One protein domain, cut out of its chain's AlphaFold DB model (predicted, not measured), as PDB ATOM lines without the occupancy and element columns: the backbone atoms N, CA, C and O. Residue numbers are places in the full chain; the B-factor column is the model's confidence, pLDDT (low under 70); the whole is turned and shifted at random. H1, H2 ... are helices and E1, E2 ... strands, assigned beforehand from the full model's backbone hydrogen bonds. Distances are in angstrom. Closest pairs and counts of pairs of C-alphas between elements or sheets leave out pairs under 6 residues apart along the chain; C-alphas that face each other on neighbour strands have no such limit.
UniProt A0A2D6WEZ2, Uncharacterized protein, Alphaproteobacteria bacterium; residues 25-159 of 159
ATOM      1  N   LEU A  25      -8.135  35.737  43.848       42.38
ATOM      2  CA  LEU A  25      -6.830  36.341  43.688       42.38
ATOM      3  C   LEU A  25      -5.969  35.141  43.305       42.38
ATOM      4  O   LEU A  25      -5.750  34.283  44.159       42.38
ATOM      5  N   PHE A  26      -5.629  34.986  42.020       52.12
ATOM      6  CA  PHE A  26      -4.639  34.000  41.615       52.12
ATOM      7  C   PHE A  26      -3.485  34.240  42.572       52.12
ATOM      8  O   PHE A  26      -2.899  35.326  42.525       52.12
ATOM      9  N   ALA A  27      -3.288  33.323  43.526       56.06
ATOM     10  CA  ALA A  27      -2.284  33.506  44.551       56.06
ATOM     11  C   ALA A  27      -1.007  33.779  43.775       56.06
ATOM     12  O   ALA A  27      -0.657  32.983  42.898       56.06
ATOM     13  N   ASP A  28      -0.410  34.955  43.984       71.69
ATOM     14  CA  ASP A  28       0.814  35.308  43.286       71.69
ATOM     15  C   ASP A  28       1.788  34.175  43.570       71.69
ATOM     16  O   ASP A  28       2.221  33.993  44.712       71.69
ATOM     17  N   MET A  29       2.063  33.363  42.546       74.31
ATOM     18  CA  MET A  29       2.864  32.165  42.726       74.31
ATOM     19  C   MET A  29       4.268  32.540  43.188       74.31
ATOM     20  O   MET A  29       4.925  31.710  43.784       74.31
ATOM     21  N   ASN A  30       4.714  33.793  43.028       76.44
ATOM     22  CA  ASN A  30       5.980  34.260  43.596       76.44
ATOM     23  C   ASN A  30       5.957  34.430  45.121       76.44
ATOM     24  O   ASN A  30       6.991  34.791  45.684       76.44
ATOM     25  N   ARG A  31       4.808  34.274  45.784       80.94
ATOM     26  CA  ARG A  31       4.615  34.467  47.233       80.94
ATOM     27  C   ARG A  31       3.649  33.445  47.830       80.94
ATOM     28  O   ARG A  31       2.941  33.730  48.802       80.94
ATOM     29  N   SER A  32       3.614  32.255  47.251       85.31
ATOM     30  CA  SER A  32       2.721  31.184  47.670       85.31
ATOM     31  C   SER A  32       3.498  29.950  48.108       85.31
ATOM     32  O   SER A  32       4.710  29.818  47.921       85.31
ATOM     33  N   GLY A  33       2.781  29.023  48.720       84.81
ATOM     34  CA  GLY A  33       3.237  27.662  48.874       84.81
ATOM     35  C   GLY A  33       2.147  26.680  48.483       84.81
ATOM     36  O   GLY A  33       0.952  26.966  48.547       84.81
ATOM     37  N   VAL A  34       2.590  25.507  48.065       85.69
ATOM     38  CA  VAL A  34       1.781  24.408  47.569       85.69
ATOM     39  C   VAL A  34       1.950  23.227  48.512       85.69
ATOM     40  O   VAL A  34       3.066  22.926  48.945       85.69
ATOM     41  N   ILE A  35       0.841  22.576  48.851       84.06
ATOM     42  CA  ILE A  35       0.811  21.317  49.595       84.06
ATOM     43  C   ILE A  35       0.060  20.306  48.739       84.06
ATOM     44  O   ILE A  35      -1.108  20.515  48.426       84.06
ATOM     45  N   CYS A  36       0.722  19.222  48.358       79.19
ATOM     46  CA  CYS A  36       0.123  18.142  47.582       79.19
ATOM     47  C   CYS A  36      -0.044  16.911  48.470       79.19
ATOM     48  O   CYS A  36       0.938  16.440  49.052       79.19
ATOM     49  N   PHE A  37      -1.282  16.425  48.572       73.50
ATOM     50  CA  PHE A  37      -1.639  15.246  49.358       73.50
ATOM     51  C   PHE A  37      -1.660  14.027  48.449       73.50
ATOM     52  O   PHE A  37      -2.399  13.998  47.462       73.50
ATOM     53  N   MET A  38      -0.855  13.025  48.769       66.06
ATOM     54  CA  MET A  38      -0.769  11.822  47.955       66.06
ATOM     55  C   MET A  38      -1.571  10.686  48.580       66.06
ATOM     56  O   MET A  38      -1.662  10.553  49.800       66.06
ATOM     57  N   GLU A  39      -2.131   9.829  47.728       58.00
ATOM     58  CA  GLU A  39      -2.891   8.648  48.161       58.00
ATOM     59  C   GLU A  39      -2.007   7.581  48.828       58.00
ATOM     60  O   GLU A  39      -2.505   6.757  49.590       58.00
ATOM     61  N   ASP A  40      -0.695   7.615  48.580       53.06
ATOM     62  CA  ASP A  40       0.312   6.741  49.193       53.06
ATOM     63  C   ASP A  40       0.768   7.225  50.589       53.06
ATOM     64  O   ASP A  40       1.637   6.612  51.211       53.06
ATOM     65  N   GLY A  41       0.150   8.303  51.093       55.47
ATOM     66  CA  GLY A  41       0.370   8.898  52.413       55.47
ATOM     67  C   GLY A  41       1.576   9.846  52.497       55.47
ATOM     68  O   GLY A  41       1.836  10.425  53.555       55.47
ATOM     69  N   TYR A  42       2.272  10.079  51.384       58.69
ATOM     70  CA  TYR A  42       3.318  11.091  51.309       58.69
ATOM     71  C   TYR A  42       2.696  12.474  51.083       58.69
ATOM     72  O   TYR A  42       1.859  12.666  50.213       58.69
ATOM     73  N   ASN A  43       3.125  13.487  51.831       67.88
ATOM     74  CA  ASN A  43       2.758  14.873  51.536       67.88
ATOM     75  C   ASN A  43       3.985  15.646  51.067       67.88
ATOM     76  O   ASN A  43       5.056  15.540  51.669       67.88
ATOM     77  N   TYR A  44       3.813  16.464  50.029       72.81
ATOM     78  CA  TYR A  44       4.875  17.317  49.500       72.81
ATOM     79  C   TYR A  44       4.531  18.793  49.689       72.81
ATOM     80  O   TYR A  44       3.489  19.254  49.226       72.81
ATOM     81  N   GLY A  45       5.426  19.529  50.352       78.69
ATOM     82  CA  GLY A  45       5.332  20.974  50.544       78.69
ATOM     83  C   GLY A  45       6.409  21.725  49.759       78.69
ATOM     84  O   GLY A  45       7.604  21.542  50.009       78.69
ATOM     85  N   TYR A  46       5.997  22.620  48.862       83.25
ATOM     86  CA  TYR A  46       6.891  23.537  48.144       83.25
ATOM     87  C   TYR A  46       6.486  24.985  48.399       83.25
ATOM     88  O   TYR A  46       5.308  25.308  48.333       83.25
ATOM     89  N   SER A  47       7.452  25.856  48.665       83.25
ATOM     90  CA  SER A  47       7.245  27.305  48.709       83.25
ATOM     91  C   SER A  47       7.927  27.968  47.529       83.25
ATOM     92  O   SER A  47       8.975  27.511  47.067       83.25
ATOM     93  N   PHE A  48       7.326  29.056  47.073       83.25
ATOM     94  CA  PHE A  48       7.774  29.841  45.943       83.25
ATOM     95  C   PHE A  48       7.973  31.277  46.423       83.25
ATOM     96  O   PHE A  48       7.049  31.912  46.936       83.25
ATOM     97  N   ASN A  49       9.203  31.770  46.308       80.44
ATOM     98  CA  ASN A  49       9.558  33.119  46.728       80.44
ATOM     99  C   ASN A  49      10.515  33.742  45.715       80.44
ATOM    100  O   ASN A  49      11.604  33.221  45.501       80.44
ATOM    101  N   ASN A  50      10.120  34.860  45.103       79.12
ATOM    102  CA  ASN A  50      10.942  35.595  44.132       79.12
ATOM    103  C   ASN A  50      11.521  34.708  43.007       79.12
ATOM    104  O   ASN A  50      12.702  34.806  42.678       79.12
ATOM    105  N   GLY A  51      10.704  33.831  42.422       73.75
ATOM    106  CA  GLY A  51      11.141  32.926  41.355       73.75
ATOM    107  C   GLY A  51      11.892  31.679  41.828       73.75
ATOM    108  O   GLY A  51      12.137  30.798  41.011       73.75
ATOM    109  N   GLU A  52      12.224  31.556  43.115       80.25
ATOM    110  CA  GLU A  52      12.937  30.407  43.678       80.25
ATOM    111  C   GLU A  52      11.981  29.413  44.335       80.25
ATOM    112  O   GLU A  52      10.995  29.798  44.969       80.25
ATOM    113  N   VAL A  53      12.297  28.120  44.214       79.50
ATOM    114  CA  VAL A  53      11.578  27.045  44.904       79.50
ATOM    115  C   VAL A  53      12.370  26.581  46.107       79.50
ATOM    116  O   VAL A  53      13.493  26.096  45.979       79.50
ATOM    117  N   SER A  54      11.747  26.649  47.276       74.31
ATOM    118  CA  SER A  54      12.266  26.056  48.505       74.31
ATOM    119  C   SER A  54      11.346  24.929  48.959       74.31
ATOM    120  O   SER A  54      10.150  25.125  49.181       74.31
ATOM    121  N   SER A  55      11.899  23.726  49.094       67.00
ATOM    122  CA  SER A  55      11.164  22.561  49.593       67.00
ATOM    123  C   SER A  55      11.156  22.618  51.091       67.00
ATOM    124  O   SER A  55      12.197  22.849  51.711       67.00
ATOM    125  N   TYR A  56      10.031  22.231  51.655       61.16
ATOM    126  CA  TYR A  56       9.993  21.814  53.034       61.16
ATOM    127  C   TYR A  56       9.755  20.307  53.009       61.16
ATOM    128  O   TYR A  56       8.681  19.827  52.654       61.16
ATOM    129  N   LYS A  57      10.822  19.554  53.302       54.56
ATOM    130  CA  LYS A  57      10.746  18.112  53.582       54.56
ATOM    131  C   LYS A  57       9.886  17.982  54.863       54.56
ATOM    132  O   LYS A  57      10.118  18.749  55.791       54.56
ATOM    133  N   PHE A  58       8.849  17.154  54.996       48.44
ATOM    134  CA  PHE A  58       8.709  15.705  54.782       48.44
ATOM    135  C   PHE A  58       7.201  15.335  54.679       48.44
ATOM    136  O   PHE A  58       6.369  16.231  54.758       48.44
ATOM    137  N   ILE A  59       6.796  14.074  54.442       43.84
ATOM    138  CA  ILE A  59       6.451  13.114  55.519       43.84
ATOM    139  C   ILE A  59       6.387  11.641  55.078       43.84
ATOM    140  O   ILE A  59       6.085  11.323  53.933       43.84
ATOM    141  N   VAL A  60       6.705  10.796  56.068       42.03
ATOM    142  CA  VAL A  60       6.806   9.333  56.110       42.03
ATOM    143  C   VAL A  60       5.434   8.684  56.243       42.03
ATOM    144  O   VAL A  60       4.815   8.782  57.298       42.03
ATOM    145  N   THR A  61       5.051   7.890  55.255       34.50
ATOM    146  CA  THR A  61       4.192   6.724  55.471       34.50
ATOM    147  C   THR A  61       4.817   5.556  54.721       34.50
ATOM    148  O   THR A  61       5.177   5.666  53.555       34.50
ATOM    149  N   ASP A  62       5.053   4.461  55.436       35.25
ATOM    150  CA  ASP A  62       5.800   3.273  55.007       35.25
ATOM    151  C   ASP A  62       7.311   3.472  54.777       35.25
ATOM    152  O   ASP A  62       7.821   3.479  53.660       35.25
ATOM    153  N   ASN A  63       8.067   3.536  55.882       36.97
ATOM    154  CA  ASN A  63       9.495   3.177  55.978       36.97
ATOM    155  C   ASN A  63      10.511   3.845  55.034       36.97
ATOM    156  O   ASN A  63      11.685   3.467  55.044       36.97
ATOM    157  N   LYS A  64      10.140   4.855  54.249       39.16
ATOM    158  CA  LYS A  64      11.090   5.605  53.430       39.16
ATOM    159  C   LYS A  64      10.773   7.081  53.497       39.16
ATOM    160  O   LYS A  64      10.017   7.602  52.698       39.16
ATOM    161  N   VAL A  65      11.472   7.805  54.367       39.22
ATOM    162  CA  VAL A  65      11.863   9.158  53.972       39.22
ATOM    163  C   VAL A  65      12.526   9.009  52.602       39.22
ATOM    164  O   VAL A  65      13.551   8.330  52.507       39.22
ATOM    165  N   LEU A  66      11.947   9.582  51.542       40.75
ATOM    166  CA  LEU A  66      12.678   9.759  50.293       40.75
ATOM    167  C   LEU A  66      13.824  10.721  50.608       40.75
ATOM    168  O   LEU A  66      13.685  11.944  50.548       40.75
ATOM    169  N   SER A  67      14.944  10.159  51.060       41.25
ATOM    170  CA  SER A  67      16.151  10.915  51.306       41.25
ATOM    171  C   SER A  67      16.525  11.577  49.985       41.25
ATOM    172  O   SER A  67      16.604  10.938  48.937       41.25
ATOM    173  N   ASN A  68      16.720  12.892  50.056       49.47
ATOM    174  CA  ASN A  68      17.256  13.714  48.973       49.47
ATOM    175  C   ASN A  68      16.288  14.030  47.820       49.47
ATOM    176  O   ASN A  68      16.710  14.008  46.670       49.47
ATOM    177  N   ILE A  69      15.032  14.398  48.103       54.69
ATOM    178  CA  ILE A  69      14.335  15.323  47.193       54.69
ATOM    179  C   ILE A  69      14.859  16.720  47.501       54.69
ATOM    180  O   ILE A  69      14.505  17.327  48.514       54.69
ATOM    181  N   GLU A  70      15.774  17.187  46.666       57.88
ATOM    182  CA  GLU A  70      16.227  18.572  46.672       57.88
ATOM    183  C   GLU A  70      15.528  19.285  45.512       57.88
ATOM    184  O   GLU A  70      15.717  18.898  44.350       57.88
ATOM    185  N   PRO A  71      14.689  20.298  45.784       59.28
ATOM    186  CA  PRO A  71      14.286  21.210  44.734       59.28
ATOM    187  C   PRO A  71      15.535  21.974  44.327       59.28
ATOM    188  O   PRO A  71      16.352  22.369  45.162       59.28
ATOM    189  N   LEU A  72      15.693  22.180  43.030       61.12
ATOM    190  CA  LEU A  72      16.798  22.980  42.545       61.12
ATOM    191  C   LEU A  72      16.284  24.248  41.882       61.12
ATOM    192  O   LEU A  72      15.722  24.195  40.790       61.12
ATOM    193  N   GLY A  73      16.643  25.380  42.483       70.31
ATOM    194  CA  GLY A  73      16.694  26.683  41.830       70.31
ATOM    195  C   GLY A  73      15.332  27.279  41.496       70.31
ATOM    196  O   GLY A  73      14.407  27.254  42.305       70.31
ATOM    197  N   ASN A  74      15.251  27.868  40.305       80.50
ATOM    198  CA  ASN A  74      14.094  28.647  39.896       80.50
ATOM    199  C   ASN A  74      12.913  27.754  39.505       80.50
ATOM    200  O   ASN A  74      13.106  26.694  38.899       80.50
ATOM    201  N   TYR A  75      11.698  28.230  39.765       85.81
ATOM    202  CA  TYR A  75      10.533  27.758  39.027       85.81
ATOM    203  C   TYR A  75      10.357  28.568  37.748       85.81
ATOM    204  O   TYR A  75      10.820  29.703  37.619       85.81
ATOM    205  N   TYR A  76       9.651  27.977  36.796       87.00
ATOM    206  CA  TYR A  76       9.262  28.631  35.564       87.00
ATOM    207  C   TYR A  76       7.762  28.863  35.579       87.00
ATOM    208  O   TYR A  76       6.970  27.923  35.682       87.00
ATOM    209  N   ASP A  77       7.388  30.131  35.467       87.50
ATOM    210  CA  ASP A  77       5.997  30.540  35.396       87.50
ATOM    211  C   ASP A  77       5.510  30.487  33.943       87.50
ATOM    212  O   ASP A  77       5.955  31.272  33.102       87.50
ATOM    213  N   LYS A  78       4.640  29.528  33.612       89.38
ATOM    214  CA  LYS A  78       4.031  29.395  32.279       89.38
ATOM    215  C   LYS A  78       2.600  29.929  32.294       89.38
ATOM    216  O   LYS A  78       2.064  30.307  33.334       89.38
ATOM    217  N   SER A  79       1.967  29.987  31.126       87.12
ATOM    218  CA  SER A  79       0.593  30.485  30.981       87.12
ATOM    219  C   SER A  79      -0.418  29.728  31.842       87.12
ATOM    220  O   SER A  79      -1.282  30.334  32.466       87.12
ATOM    221  N   ASP A  80      -0.295  28.410  31.878       87.00
ATOM    222  CA  ASP A  80      -1.299  27.457  32.352       87.00
ATOM    223  C   ASP A  80      -0.792  26.590  33.512       87.00
ATOM    224  O   ASP A  80      -1.584  25.965  34.220       87.00
ATOM    225  N   TYR A  81       0.517  26.592  33.763       89.06
ATOM    226  CA  TYR A  81       1.131  25.873  34.871       89.06
ATOM    227  C   TYR A  81       2.376  26.585  35.412       89.06
ATOM    228  O   TYR A  81       2.956  27.459  34.771       89.06
ATOM    229  N   VAL A  82       2.786  26.191  36.611       89.00
ATOM    230  CA  VAL A  82       4.116  26.455  37.166       89.00
ATOM    231  C   VAL A  82       4.905  25.158  37.114       89.00
ATOM    232  O   VAL A  82       4.365  24.109  37.460       89.00
ATOM    233  N   GLU A  83       6.168  25.210  36.692       89.56
ATOM    234  CA  GLU A  83       7.034  24.033  36.704       89.56
ATOM    235  C   GLU A  83       8.354  24.251  37.432       89.56
ATOM    236  O   GLU A  83       8.949  25.326  37.376       89.56
ATOM    237  N   TRP A  84       8.829  23.213  38.110       87.94
ATOM    238  CA  TRP A  84      10.129  23.205  38.770       87.94
ATOM    239  C   TRP A  84      10.766  21.828  38.683       87.94
ATOM    240  O   TRP A  84      10.093  20.809  38.533       87.94
ATOM    241  N   LYS A  85      12.093  21.801  38.773       83.81
ATOM    242  CA  LYS A  85      12.846  20.551  38.777       83.81
ATOM    243  C   LYS A  85      13.031  20.036  40.197       83.81
ATOM    244  O   LYS A  85      13.359  20.791  41.117       83.81
ATOM    245  N   ILE A  86      12.912  18.728  40.339       76.94
ATOM    246  CA  ILE A  86      13.351  17.995  41.516       76.94
ATOM    247  C   ILE A  86      14.436  17.004  41.105       76.94
ATOM    248  O   ILE A  86      14.383  16.418  40.019       76.94
ATOM    249  N   ILE A  87      15.435  16.817  41.965       73.19
ATOM    250  CA  ILE A  87      16.373  15.703  41.829       73.19
ATOM    251  C   ILE A  87      15.988  14.640  42.837       73.19
ATOM    252  O   ILE A  87      15.866  14.926  44.023       73.19
ATOM    253  N   PHE A  88      15.827  13.413  42.357       69.12
ATOM    254  CA  PHE A  88      15.587  12.257  43.201       69.12
ATOM    255  C   PHE A  88      16.422  11.070  42.714       69.12
ATOM    256  O   PHE A  88      16.367  10.690  41.545       69.12
ATOM    257  N   SER A  89      17.227  10.490  43.613       67.31
ATOM    258  CA  SER A  89      18.133   9.367  43.307       67.31
ATOM    259  C   SER A  89      19.027   9.598  42.072       67.31
ATOM    260  O   SER A  89      19.257   8.690  41.274       67.31
ATOM    261  N   GLY A  90      19.505  10.835  41.885       68.94
ATOM    262  CA  GLY A  90      20.353  11.226  40.750       68.94
ATOM    263  C   GLY A  90      19.622  11.407  39.414       68.94
ATOM    264  O   GLY A  90      20.277  11.673  38.409       68.94
ATOM    265  N   ARG A  91      18.289  11.286  39.381       71.25
ATOM    266  CA  ARG A  91      17.449  11.563  38.206       71.25
ATOM    267  C   ARG A  91      16.720  12.892  38.365       71.25
ATOM    268  O   ARG A  91      16.393  13.284  39.485       71.25
ATOM    269  N   ILE A  92      16.464  13.564  37.245       78.12
ATOM    270  CA  ILE A  92      15.715  14.822  37.200       78.12
ATOM    271  C   ILE A  92      14.257  14.512  36.863       78.12
ATOM    272  O   ILE A  92      13.978  13.807  35.894       78.12
ATOM    273  N   PHE A  93      13.337  15.073  37.645       77.81
ATOM    274  CA  PHE A  93      11.911  15.091  37.336       77.81
ATOM    275  C   PHE A  93      11.425  16.536  37.282       77.81
ATOM    276  O   PHE A  93      11.857  17.379  38.068       77.81
ATOM    277  N   TRP A  94      10.511  16.810  36.362       83.75
ATOM    278  CA  TRP A  94       9.839  18.090  36.216       83.75
ATOM    279  C   TRP A  94       8.456  17.999  36.824       83.75
ATOM    280  O   TRP A  94       7.606  17.250  36.353       83.75
ATOM    281  N   PHE A  95       8.245  18.754  37.889       84.75
ATOM    282  CA  PHE A  95       6.955  18.912  38.537       84.75
ATOM    283  C   PHE A  95       6.210  20.040  37.837       84.75
ATOM    284  O   PHE A  95       6.797  21.091  37.598       84.75
ATOM    285  N   ARG A  96       4.939  19.822  37.494       88.12
ATOM    286  CA  ARG A  96       4.068  20.783  36.810       88.12
ATOM    287  C   ARG A  96       2.748  20.911  37.544       88.12
ATOM    288  O   ARG A  96       1.943  19.982  37.538       88.12
ATOM    289  N   LEU A  97       2.518  22.070  38.144       87.69
ATOM    290  CA  LEU A  97       1.271  22.404  38.813       87.69
ATOM    291  C   LEU A  97       0.391  23.229  37.880       87.69
ATOM    292  O   LEU A  97       0.737  24.364  37.552       87.69
ATOM    293  N   ASN A  98      -0.757  22.688  37.484       89.06
ATOM    294  CA  ASN A  98      -1.744  23.441  36.718       89.06
ATOM    295  C   ASN A  98      -2.312  24.596  37.565       89.06
ATOM    296  O   ASN A  98      -2.758  24.380  38.689       89.06
ATOM    297  N   LYS A  99      -2.324  25.819  37.025       86.31
ATOM    298  CA  LYS A  99      -2.764  27.029  37.745       86.31
ATOM    299  C   LYS A  99      -4.274  27.117  37.968       86.31
ATOM    300  O   LYS A  99      -4.714  27.954  38.744       86.31
ATOM    301  N   THR A 100      -5.064  26.315  37.259       85.50
ATOM    302  CA  THR A 100      -6.531  26.317  37.339       85.50
ATOM    303  C   THR A 100      -7.049  25.140  38.151       85.50
ATOM    304  O   THR A 100      -7.884  25.322  39.027       85.50
ATOM    305  N   SER A 101      -6.578  23.926  37.864       86.50
ATOM    306  CA  SER A 101      -7.027  22.729  38.578       86.50
ATOM    307  C   SER A 101      -6.239  22.460  39.857       86.50
ATOM    308  O   SER A 101      -6.683  21.658  40.673       86.50
ATOM    309  N   TYR A 102      -5.071  23.087  40.029       87.06
ATOM    310  CA  TYR A 102      -4.113  22.783  41.099       87.06
ATOM    311  C   TYR A 102      -3.730  21.304  41.168       87.06
ATOM    312  O   TYR A 102      -3.390  20.773  42.222       87.06
ATOM    313  N   VAL A 103      -3.763  20.643  40.015       85.00
ATOM    314  CA  VAL A 103      -3.280  19.279  39.855       85.00
ATOM    315  C   VAL A 103      -1.781  19.318  39.591       85.00
ATOM    316  O   VAL A 103      -1.328  19.969  38.643       85.00
ATOM    317  N   LEU A 104      -1.019  18.609  40.422       82.50
ATOM    318  CA  LEU A 104       0.404  18.380  40.222       82.50
ATOM    319  C   LEU A 104       0.614  17.136  39.363       82.50
ATOM    320  O   LEU A 104       0.150  16.047  39.697       82.50
ATOM    321  N   THR A 105       1.353  17.329  38.278       82.56
ATOM    322  CA  THR A 105       1.806  16.285  37.359       82.56
ATOM    323  C   THR A 105       3.324  16.232  37.296       82.56
ATOM    324  O   THR A 105       4.001  17.192  37.668       82.56
ATOM    325  N   THR A 106       3.872  15.111  36.834       77.31
ATOM    326  CA  THR A 106       5.321  14.948  36.677       77.31
ATOM    327  C   THR A 106       5.684  14.468  35.286       77.31
ATOM    328  O   THR A 106       5.073  13.531  34.781       77.31
ATOM    329  N   GLU A 107       6.730  15.044  34.707       71.69
ATOM    330  CA  GLU A 107       7.400  14.519  33.517       71.69
ATOM    331  C   GLU A 107       8.849  14.165  33.882       71.69
ATOM    332  O   GLU A 107       9.553  14.959  34.503       71.69
ATOM    333  N   GLY A 108       9.310  12.961  33.541       62.72
ATOM    334  CA  GLY A 108      10.669  12.503  33.850       62.72
ATOM    335  C   GLY A 108      11.263  11.644  32.738       62.72
ATOM    336  O   GLY A 108      10.529  11.095  31.917       62.72
ATOM    337  N   ASP A 109      12.595  11.507  32.738       54.28
ATOM    338  CA  ASP A 109      13.377  10.743  31.752       54.28
ATOM    339  C   ASP A 109      13.020   9.240  31.765       54.28
ATOM    340  O   ASP A 109      13.677   8.408  32.400       54.28
ATOM    341  N   GLY A 110      11.949   8.878  31.058       48.62
ATOM    342  CA  GLY A 110      11.579   7.495  30.752       48.62
ATOM    343  C   GLY A 110      10.850   6.723  31.858       48.62
ATOM    344  O   GLY A 110      10.648   5.521  31.701       48.62
ATOM    345  N   ILE A 111      10.433   7.369  32.955       49.62
ATOM    346  CA  ILE A 111       9.549   6.757  33.962       49.62
ATOM    347  C   ILE A 111       8.209   7.487  33.942       49.62
ATOM    348  O   ILE A 111       8.118   8.647  34.336       49.62
ATOM    349  N   ASN A 112       7.162   6.782  33.513       47.50
ATOM    350  CA  ASN A 112       5.792   7.275  33.557       47.50
ATOM    351  C   ASN A 112       5.218   7.023  34.960       47.50
ATOM    352  O   ASN A 112       4.502   6.049  35.188       47.50
ATOM    353  N   ILE A 113       5.625   7.839  35.935       55.28
ATOM    354  CA  ILE A 113       4.981   7.845  37.251       55.28
ATOM    355  C   ILE A 113       3.649   8.565  37.053       55.28
ATOM    356  O   ILE A 113       3.638   9.740  36.691       55.28
ATOM    357  N   ASN A 114       2.531   7.862  37.255       55.84
ATOM    358  CA  ASN A 114       1.211   8.489  37.263       55.84
ATOM    359  C   ASN A 114       1.071   9.321  38.543       55.84
ATOM    360  O   ASN A 114       0.518   8.868  39.539       55.84
ATOM    361  N   PHE A 115       1.663  10.506  38.516       63.47
ATOM    362  CA  PHE A 115       1.624  11.488  39.579       63.47
ATOM    363  C   PHE A 115       0.524  12.469  39.185       63.47
ATOM    364  O   PHE A 115       0.738  13.338  38.349       63.47
ATOM    365  N   ASN A 116      -0.690  12.255  39.676       69.25
ATOM    366  CA  ASN A 116      -1.826  13.136  39.427       69.25
ATOM    367  C   ASN A 116      -2.497  13.385  40.769       69.25
ATOM    368  O   ASN A 116      -3.314  12.583  41.220       69.25
ATOM    369  N   HIS A 117      -2.079  14.460  41.431       75.50
ATOM    370  CA  HIS A 117      -2.480  14.731  42.804       75.50
ATOM    371  C   HIS A 117      -3.041  16.131  42.937       75.50
ATOM    372  O   HIS A 117      -2.469  17.101  42.433       75.50
ATOM    373  N   GLN A 118      -4.169  16.216  43.636       83.31
ATOM    374  CA  GLN A 118      -4.766  17.488  43.991       83.31
ATOM    375  C   GLN A 118      -3.882  18.179  45.027       83.31
ATOM    376  O   GLN A 118      -3.520  17.595  46.053       83.31
ATOM    377  N   CYS A 119      -3.563  19.439  44.765       84.75
ATOM    378  CA  CYS A 119      -2.818  20.274  45.682       84.75
ATOM    379  C   CYS A 119      -3.669  21.437  46.173       84.75
ATOM    380  O   CYS A 119      -4.635  21.862  45.535       84.75
ATOM    381  N   GLU A 120      -3.267  21.967  47.318       87.94
ATOM    382  CA  GLU A 120      -3.745  23.233  47.842       87.94
ATOM    383  C   GLU A 120      -2.664  24.297  47.655       87.94
ATOM    384  O   GLU A 120      -1.484  24.040  47.911       87.94
ATOM    385  N   VAL A 121      -3.073  25.498  47.246       86.69
ATOM    386  CA  VAL A 121      -2.200  26.670  47.121       86.69
ATOM    387  C   VAL A 121      -2.599  27.685  48.181       86.69
ATOM    388  O   VAL A 121      -3.773  28.018  48.315       86.69
ATOM    389  N   HIS A 122      -1.622  28.175  48.934       87.25
ATOM    390  CA  HIS A 122      -1.823  29.097  50.051       87.25
ATOM    391  C   HIS A 122      -0.836  30.257  49.962       87.25
ATOM    392  O   HIS A 122       0.283  30.087  49.479       87.25
ATOM    393  N   GLU A 123      -1.201  31.426  50.487       88.56
ATOM    394  CA  GLU A 123      -0.210  32.475  50.752       88.56
ATOM    395  C   GLU A 123       0.873  31.961  51.710       88.56
ATOM    396  O   GLU A 123       0.593  31.164  52.608       88.56
ATOM    397  N   LEU A 124       2.108  32.448  51.564       82.88
ATOM    398  CA  LEU A 124       3.276  31.905  52.264       82.88
ATOM    399  C   LEU A 124       3.119  31.812  53.798       82.88
ATOM    400  O   LEU A 124       3.585  30.851  54.411       82.88
ATOM    401  N   MET A 125       2.458  32.783  54.439       84.81
ATOM    402  CA  MET A 125       2.227  32.752  55.892       84.81
ATOM    403  C   MET A 125       1.253  31.634  56.299       84.81
ATOM    404  O   MET A 125       1.536  30.883  57.233       84.81
ATOM    405  N   GLU A 126       0.130  31.501  55.592       85.94
ATOM    406  CA  GLU A 126      -0.855  30.441  55.842       85.94
ATOM    407  C   GLU A 126      -0.282  29.065  55.494       85.94
ATOM    408  O   GLU A 126      -0.477  28.099  56.232       85.94
ATOM    409  N   TRP A 127       0.499  28.990  54.419       85.56
ATOM    410  CA  TRP A 127       1.227  27.794  54.035       85.56
ATOM    411  C   TRP A 127       2.181  27.321  55.140       85.56
ATOM    412  O   TRP A 127       2.119  26.160  55.544       85.56
ATOM    413  N   ASN A 128       2.999  28.225  55.699       80.94
ATOM    414  CA  ASN A 128       3.901  27.911  56.813       80.94
ATOM    415  C   ASN A 128       3.131  27.395  58.037       80.94
ATOM    416  O   ASN A 128       3.527  26.407  58.657       80.94
ATOM    417  N   ARG A 129       2.004  28.035  58.372       83.38
ATOM    418  CA  ARG A 129       1.139  27.609  59.479       83.38
ATOM    419  C   ARG A 129       0.598  26.195  59.256       83.38
ATOM    420  O   ARG A 129       0.649  25.370  60.166       83.38
ATOM    421  N   ARG A 130       0.096  25.903  58.053       83.06
ATOM    422  CA  ARG A 130      -0.435  24.581  57.681       83.06
ATOM    423  C   ARG A 130       0.637  23.505  57.697       83.06
ATOM    424  O   ARG A 130       0.396  22.431  58.244       83.06
ATOM    425  N   LEU A 131       1.816  23.798  57.155       77.19
ATOM    426  CA  LEU A 131       2.938  22.871  57.202       77.19
ATOM    427  C   LEU A 131       3.374  22.550  58.627       77.19
ATOM    428  O   LEU A 131       3.644  21.387  58.905       77.19
ATOM    429  N   SER A 132       3.395  23.531  59.533       77.50
ATOM    430  CA  SER A 132       3.710  23.279  60.945       77.50
ATOM    431  C   SER A 132       2.719  22.300  61.577       77.50
ATOM    432  O   SER A 132       3.131  21.324  62.191       77.50
ATOM    433  N   ILE A 133       1.414  22.515  61.369       81.38
ATOM    434  CA  ILE A 133       0.356  21.643  61.908       81.38
ATOM    435  C   ILE A 133       0.478  20.218  61.356       81.38
ATOM    436  O   ILE A 133       0.306  19.245  62.092       81.38
ATOM    437  N   LEU A 134       0.761  20.088  60.057       76.56
ATOM    438  CA  LEU A 134       1.004  18.789  59.438       76.56
ATOM    439  C   LEU A 134       2.240  18.132  60.059       76.56
ATOM    440  O   LEU A 134       2.138  17.004  60.531       76.56
ATOM    441  N   GLY A 135       3.367  18.845  60.129       72.12
ATOM    442  CA  GLY A 135       4.605  18.375  60.754       72.12
ATOM    443  C   GLY A 135       4.386  17.805  62.155       72.12
ATOM    444  O   GLY A 135       4.780  16.669  62.417       72.12
ATOM    445  N   ASP A 136       3.673  18.538  63.011       73.75
ATOM    446  CA  ASP A 136       3.348  18.104  64.373       73.75
ATOM    447  C   ASP A 136       2.516  16.816  64.382       73.75
ATOM    448  O   ASP A 136       2.815  15.870  65.116       73.75
ATOM    449  N   ARG A 137       1.477  16.744  63.537       73.19
ATOM    450  CA  ARG A 137       0.625  15.554  63.421       73.19
ATOM    451  C   ARG A 137       1.441  14.324  63.034       73.19
ATOM    452  O   ARG A 137       1.254  13.255  63.612       73.19
ATOM    453  N   TYR A 138       2.338  14.474  62.073       71.25
ATOM    454  CA  TYR A 138       3.115  13.354  61.572       71.25
ATOM    455  C   TYR A 138       4.250  12.934  62.501       71.25
ATOM    456  O   TYR A 138       4.541  11.743  62.586       71.25
ATOM    457  N   GLN A 139       4.835  13.862  63.261       67.88
ATOM    458  CA  GLN A 139       5.760  13.506  64.336       67.88
ATOM    459  C   GLN A 139       5.069  12.606  65.368       67.88
ATOM    460  O   GLN A 139       5.614  11.577  65.756       67.88
ATOM    461  N   VAL A 140       3.829  12.931  65.745       73.94
ATOM    462  CA  VAL A 140       3.034  12.097  66.661       73.94
ATOM    463  C   VAL A 140       2.765  10.703  66.081       73.94
ATOM    464  O   VAL A 140       2.804   9.713  66.814       73.94
ATOM    465  N   GLU A 141       2.465  10.597  64.785       70.88
ATOM    466  CA  GLU A 141       2.263   9.306  64.112       70.88
ATOM    467  C   GLU A 141       3.562   8.480  64.066       70.88
ATOM    468  O   GLU A 141       3.545   7.286  64.379       70.88
ATOM    469  N   TYR A 142       4.697   9.120  63.785       67.31
ATOM    470  CA  TYR A 142       6.013   8.483  63.789       67.31
ATOM    471  C   TYR A 142       6.442   8.005  65.184       67.31
ATOM    472  O   TYR A 142       6.905   6.875  65.334       67.31
ATOM    473  N   ASP A 143       6.227   8.809  66.227       71.31
ATOM    474  CA  ASP A 143       6.553   8.433  67.608       71.31
ATOM    475  C   ASP A 143       5.735   7.216  68.069       71.31
ATOM    476  O   ASP A 143       6.256   6.315  68.736       71.31
ATOM    477  N   LYS A 144       4.455   7.138  67.672       74.31
ATOM    478  CA  LYS A 144       3.608   5.957  67.909       74.31
ATOM    479  C   LYS A 144       4.154   4.722  67.203       74.31
ATOM    480  O   LYS A 144       4.195   3.654  67.810       74.31
ATOM    481  N   TYR A 145       4.573   4.867  65.946       70.00
ATOM    482  CA  TYR A 145       5.192   3.779  65.197       70.00
ATOM    483  C   TYR A 145       6.474   3.283  65.876       70.00
ATOM    484  O   TYR A 145       6.620   2.081  66.086       70.00
ATOM    485  N   LEU A 146       7.379   4.186  66.272       71.69
ATOM    486  CA  LEU A 146       8.618   3.817  66.960       71.69
ATOM    487  C   LEU A 146       8.344   3.057  68.256       71.69
ATOM    488  O   LEU A 146       8.999   2.053  68.527       71.69
ATOM    489  N   LYS A 147       7.354   3.507  69.032       77.00
ATOM    490  CA  LYS A 147       6.929   2.812  70.245       77.00
ATOM    491  C   LYS A 147       6.437   1.396  69.935       77.00
ATOM    492  O   LYS A 147       6.940   0.454  70.535       77.00
ATOM    493  N   TYR A 148       5.536   1.246  68.964       71.88
ATOM    494  CA  TYR A 148       5.022  -0.064  68.552       71.88
ATOM    495  C   TYR A 148       6.134  -0.994  68.048       71.88
ATOM    496  O   TYR A 148       6.185  -2.162  68.415       71.88
ATOM    497  N   ASN A 149       7.053  -0.482  67.228       71.94
ATOM    498  CA  ASN A 149       8.162  -1.267  66.697       71.94
ATOM    499  C   ASN A 149       9.141  -1.691  67.804       71.94
ATOM    500  O   ASN A 149       9.663  -2.802  67.763       71.94
ATOM    501  N   ASN A 150       9.390  -0.837  68.800       76.56
ATOM    502  CA  ASN A 150      10.192  -1.212  69.964       76.56
ATOM    503  C   ASN A 150       9.504  -2.317  70.774       76.56
ATOM    504  O   ASN A 150      10.142  -3.330  71.038       76.56
ATOM    505  N   GLU A 151       8.212  -2.165  71.081       78.44
ATOM    506  CA  GLU A 151       7.414  -3.171  71.801       78.44
ATOM    507  C   GLU A 151       7.399  -4.517  71.053       78.44
ATOM    508  O   GLU A 151       7.706  -5.555  71.632       78.44
ATOM    509  N   TYR A 152       7.158  -4.501  69.740       69.25
ATOM    510  CA  TYR A 152       7.179  -5.695  68.890       69.25
ATOM    511  C   TYR A 152       8.552  -6.385  68.862       69.25
ATOM    512  O   TYR A 152       8.647  -7.610  68.951       69.25
ATOM    513  N   ASN A 153       9.637  -5.613  68.744       68.94
ATOM    514  CA  ASN A 153      10.991  -6.166  68.732       68.94
ATOM    515  C   ASN A 153      11.436  -6.667  70.113       68.94
ATOM    516  O   ASN A 153      12.256  -7.581  70.179       68.94
ATOM    517  N   GLU A 154      10.937  -6.089  71.207       75.19
ATOM    518  CA  GLU A 154      11.154  -6.611  72.559       75.19
ATOM    519  C   GLU A 154      10.403  -7.934  72.767       75.19
ATOM    520  O   GLU A 154      11.023  -8.910  73.182       75.19
ATOM    521  N   GLU A 155       9.135  -8.034  72.357       69.69
ATOM    522  CA  GLU A 155       8.353  -9.282  72.426       69.69
ATOM    523  C   GLU A 155       8.951 -10.436  71.601       69.69
ATOM    524  O   GLU A 155       8.764 -11.609  71.931       69.69
ATOM    525  N   LEU A 156       9.661 -10.126  70.513       64.88
ATOM    526  CA  LEU A 156      10.345 -11.118  69.681       64.88
ATOM    527  C   LEU A 156      11.710 -11.553  70.223       64.88
ATOM    528  O   LEU A 156      12.177 -12.622  69.841       64.88
ATOM    529  N   LYS A 157      12.366 -10.756  71.075       60.97
ATOM    530  CA  LYS A 157      13.665 -11.122  71.669       60.97
ATOM    531  C   LYS A 157      13.550 -12.208  72.739       60.97
ATOM    532  O   LYS A 157      14.527 -12.911  72.972       60.97
ATOM    533  N   ASP A 158      12.375 -12.343  73.349       53.25
ATOM    534  CA  ASP A 158      12.094 -13.312  74.414       53.25
ATOM    535  C   ASP A 158      11.507 -14.648  73.893       53.25
ATOM    536  O   ASP A 158      11.018 -15.465  74.679       53.25
ATOM    537  N   LYS A 159      11.561 -14.896  72.575       50.81
ATOM    538  CA  LYS A 159      11.168 -16.153  71.907       50.81
ATOM    539  C   LYS A 159      12.336 -16.787  71.164       50.81
ATOM    540  O   LYS A 159      12.382 -18.038  71.156       50.81
TER     541      LYS A 159
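Overview. This is residues 25 to 159 of the 159 residues of an uncharacterized protein of Alphaproteobacteria bacterium (UniProt A0A2D6WEZ2). One seven-stranded sheet is folded back on itself into two leaves that face each other, E3 E2 E1 and E6 E5 E4, with E7 as the hinge, and it curls like part of a barrel. From the end of E7 one long helix, H1, runs past the sheet, and residues 143 to 159 stick out from the body as a free arm that makes the length. The 135 printed residues have seven named strands and then one named helix, in the order E1 E2 E3 E4 E5 E6 E7 H1. The sheet's order is E3 E2 E1 E7 E6 E5 E4, antiparallel throughout, and the class is mixed, helices and strands. The whole is only just loose, close to compact, with a radius of gyration of the C-alphas of 17.2 A, and elongated, spanning 63 by 36 by 24 A.

Along the chain. E1 holds residues 32 to 37 and begins at C-alpha 32 (2.721, 31.184, 47.670); it is 16.6 A long. E2 is residues 43 to 49, 20.1 A, and E3 is residues 52 to 56, 13.0 A. E4, residues 81 to 88, is 21.5 A long, and E5, residues 91 to 98, is 22.6 A. E6 is residues 103 to 108, 16.6 A, and E7 is residues 117 to 123, 19.6 A. H1, residues 124 to 157, is 48.3 A long and ends at C-alpha 157 (13.665, -11.122, 71.669).

Arrangement. E1 E2 E3 form a meander, each strand the antiparallel neighbour of the one before, and E4 E5 E6 E7 form another. E1 and E2 are a hairpin, with N 34 and O 46 2.7 A apart; in the hairpin E2 and E3, N 47 and O 54 are 2.8 A apart. E4 and E5 are a hairpin with N 86 and O 93 at 2.8 A, and E5 and E6 one with N 94 and O 107 at 2.8 A. E7 is staggered: residues 117 to 118 pair with E6, with N 104 and O 117 at 2.9 A, and residues 119 to 123 with E1, with N 33 and O 122 at 2.8 A. Between the edge strands E3 and E4 the closest C-alphas, Val 53 and Trp 84, are 7.4 A apart. H1 is on the sheet but only grazes it, with residues 124 to 134; its closest C-alphas to E1 are Leu 124 and Ser 32, 4.7 A. In H1 every O i to N i+4 pair is within hydrogen-bond range.

Size, cuts and confidence. The C-alphas farthest apart, Ser 79 and Lys 159, are 62.9 A apart. The printed part has no cut. E3 to E4 is a long link of 24 residues. The mean pLDDT of the printed part is 71.6; 48 residues are under 70, among them residues 55 to 72 and 108 to 116.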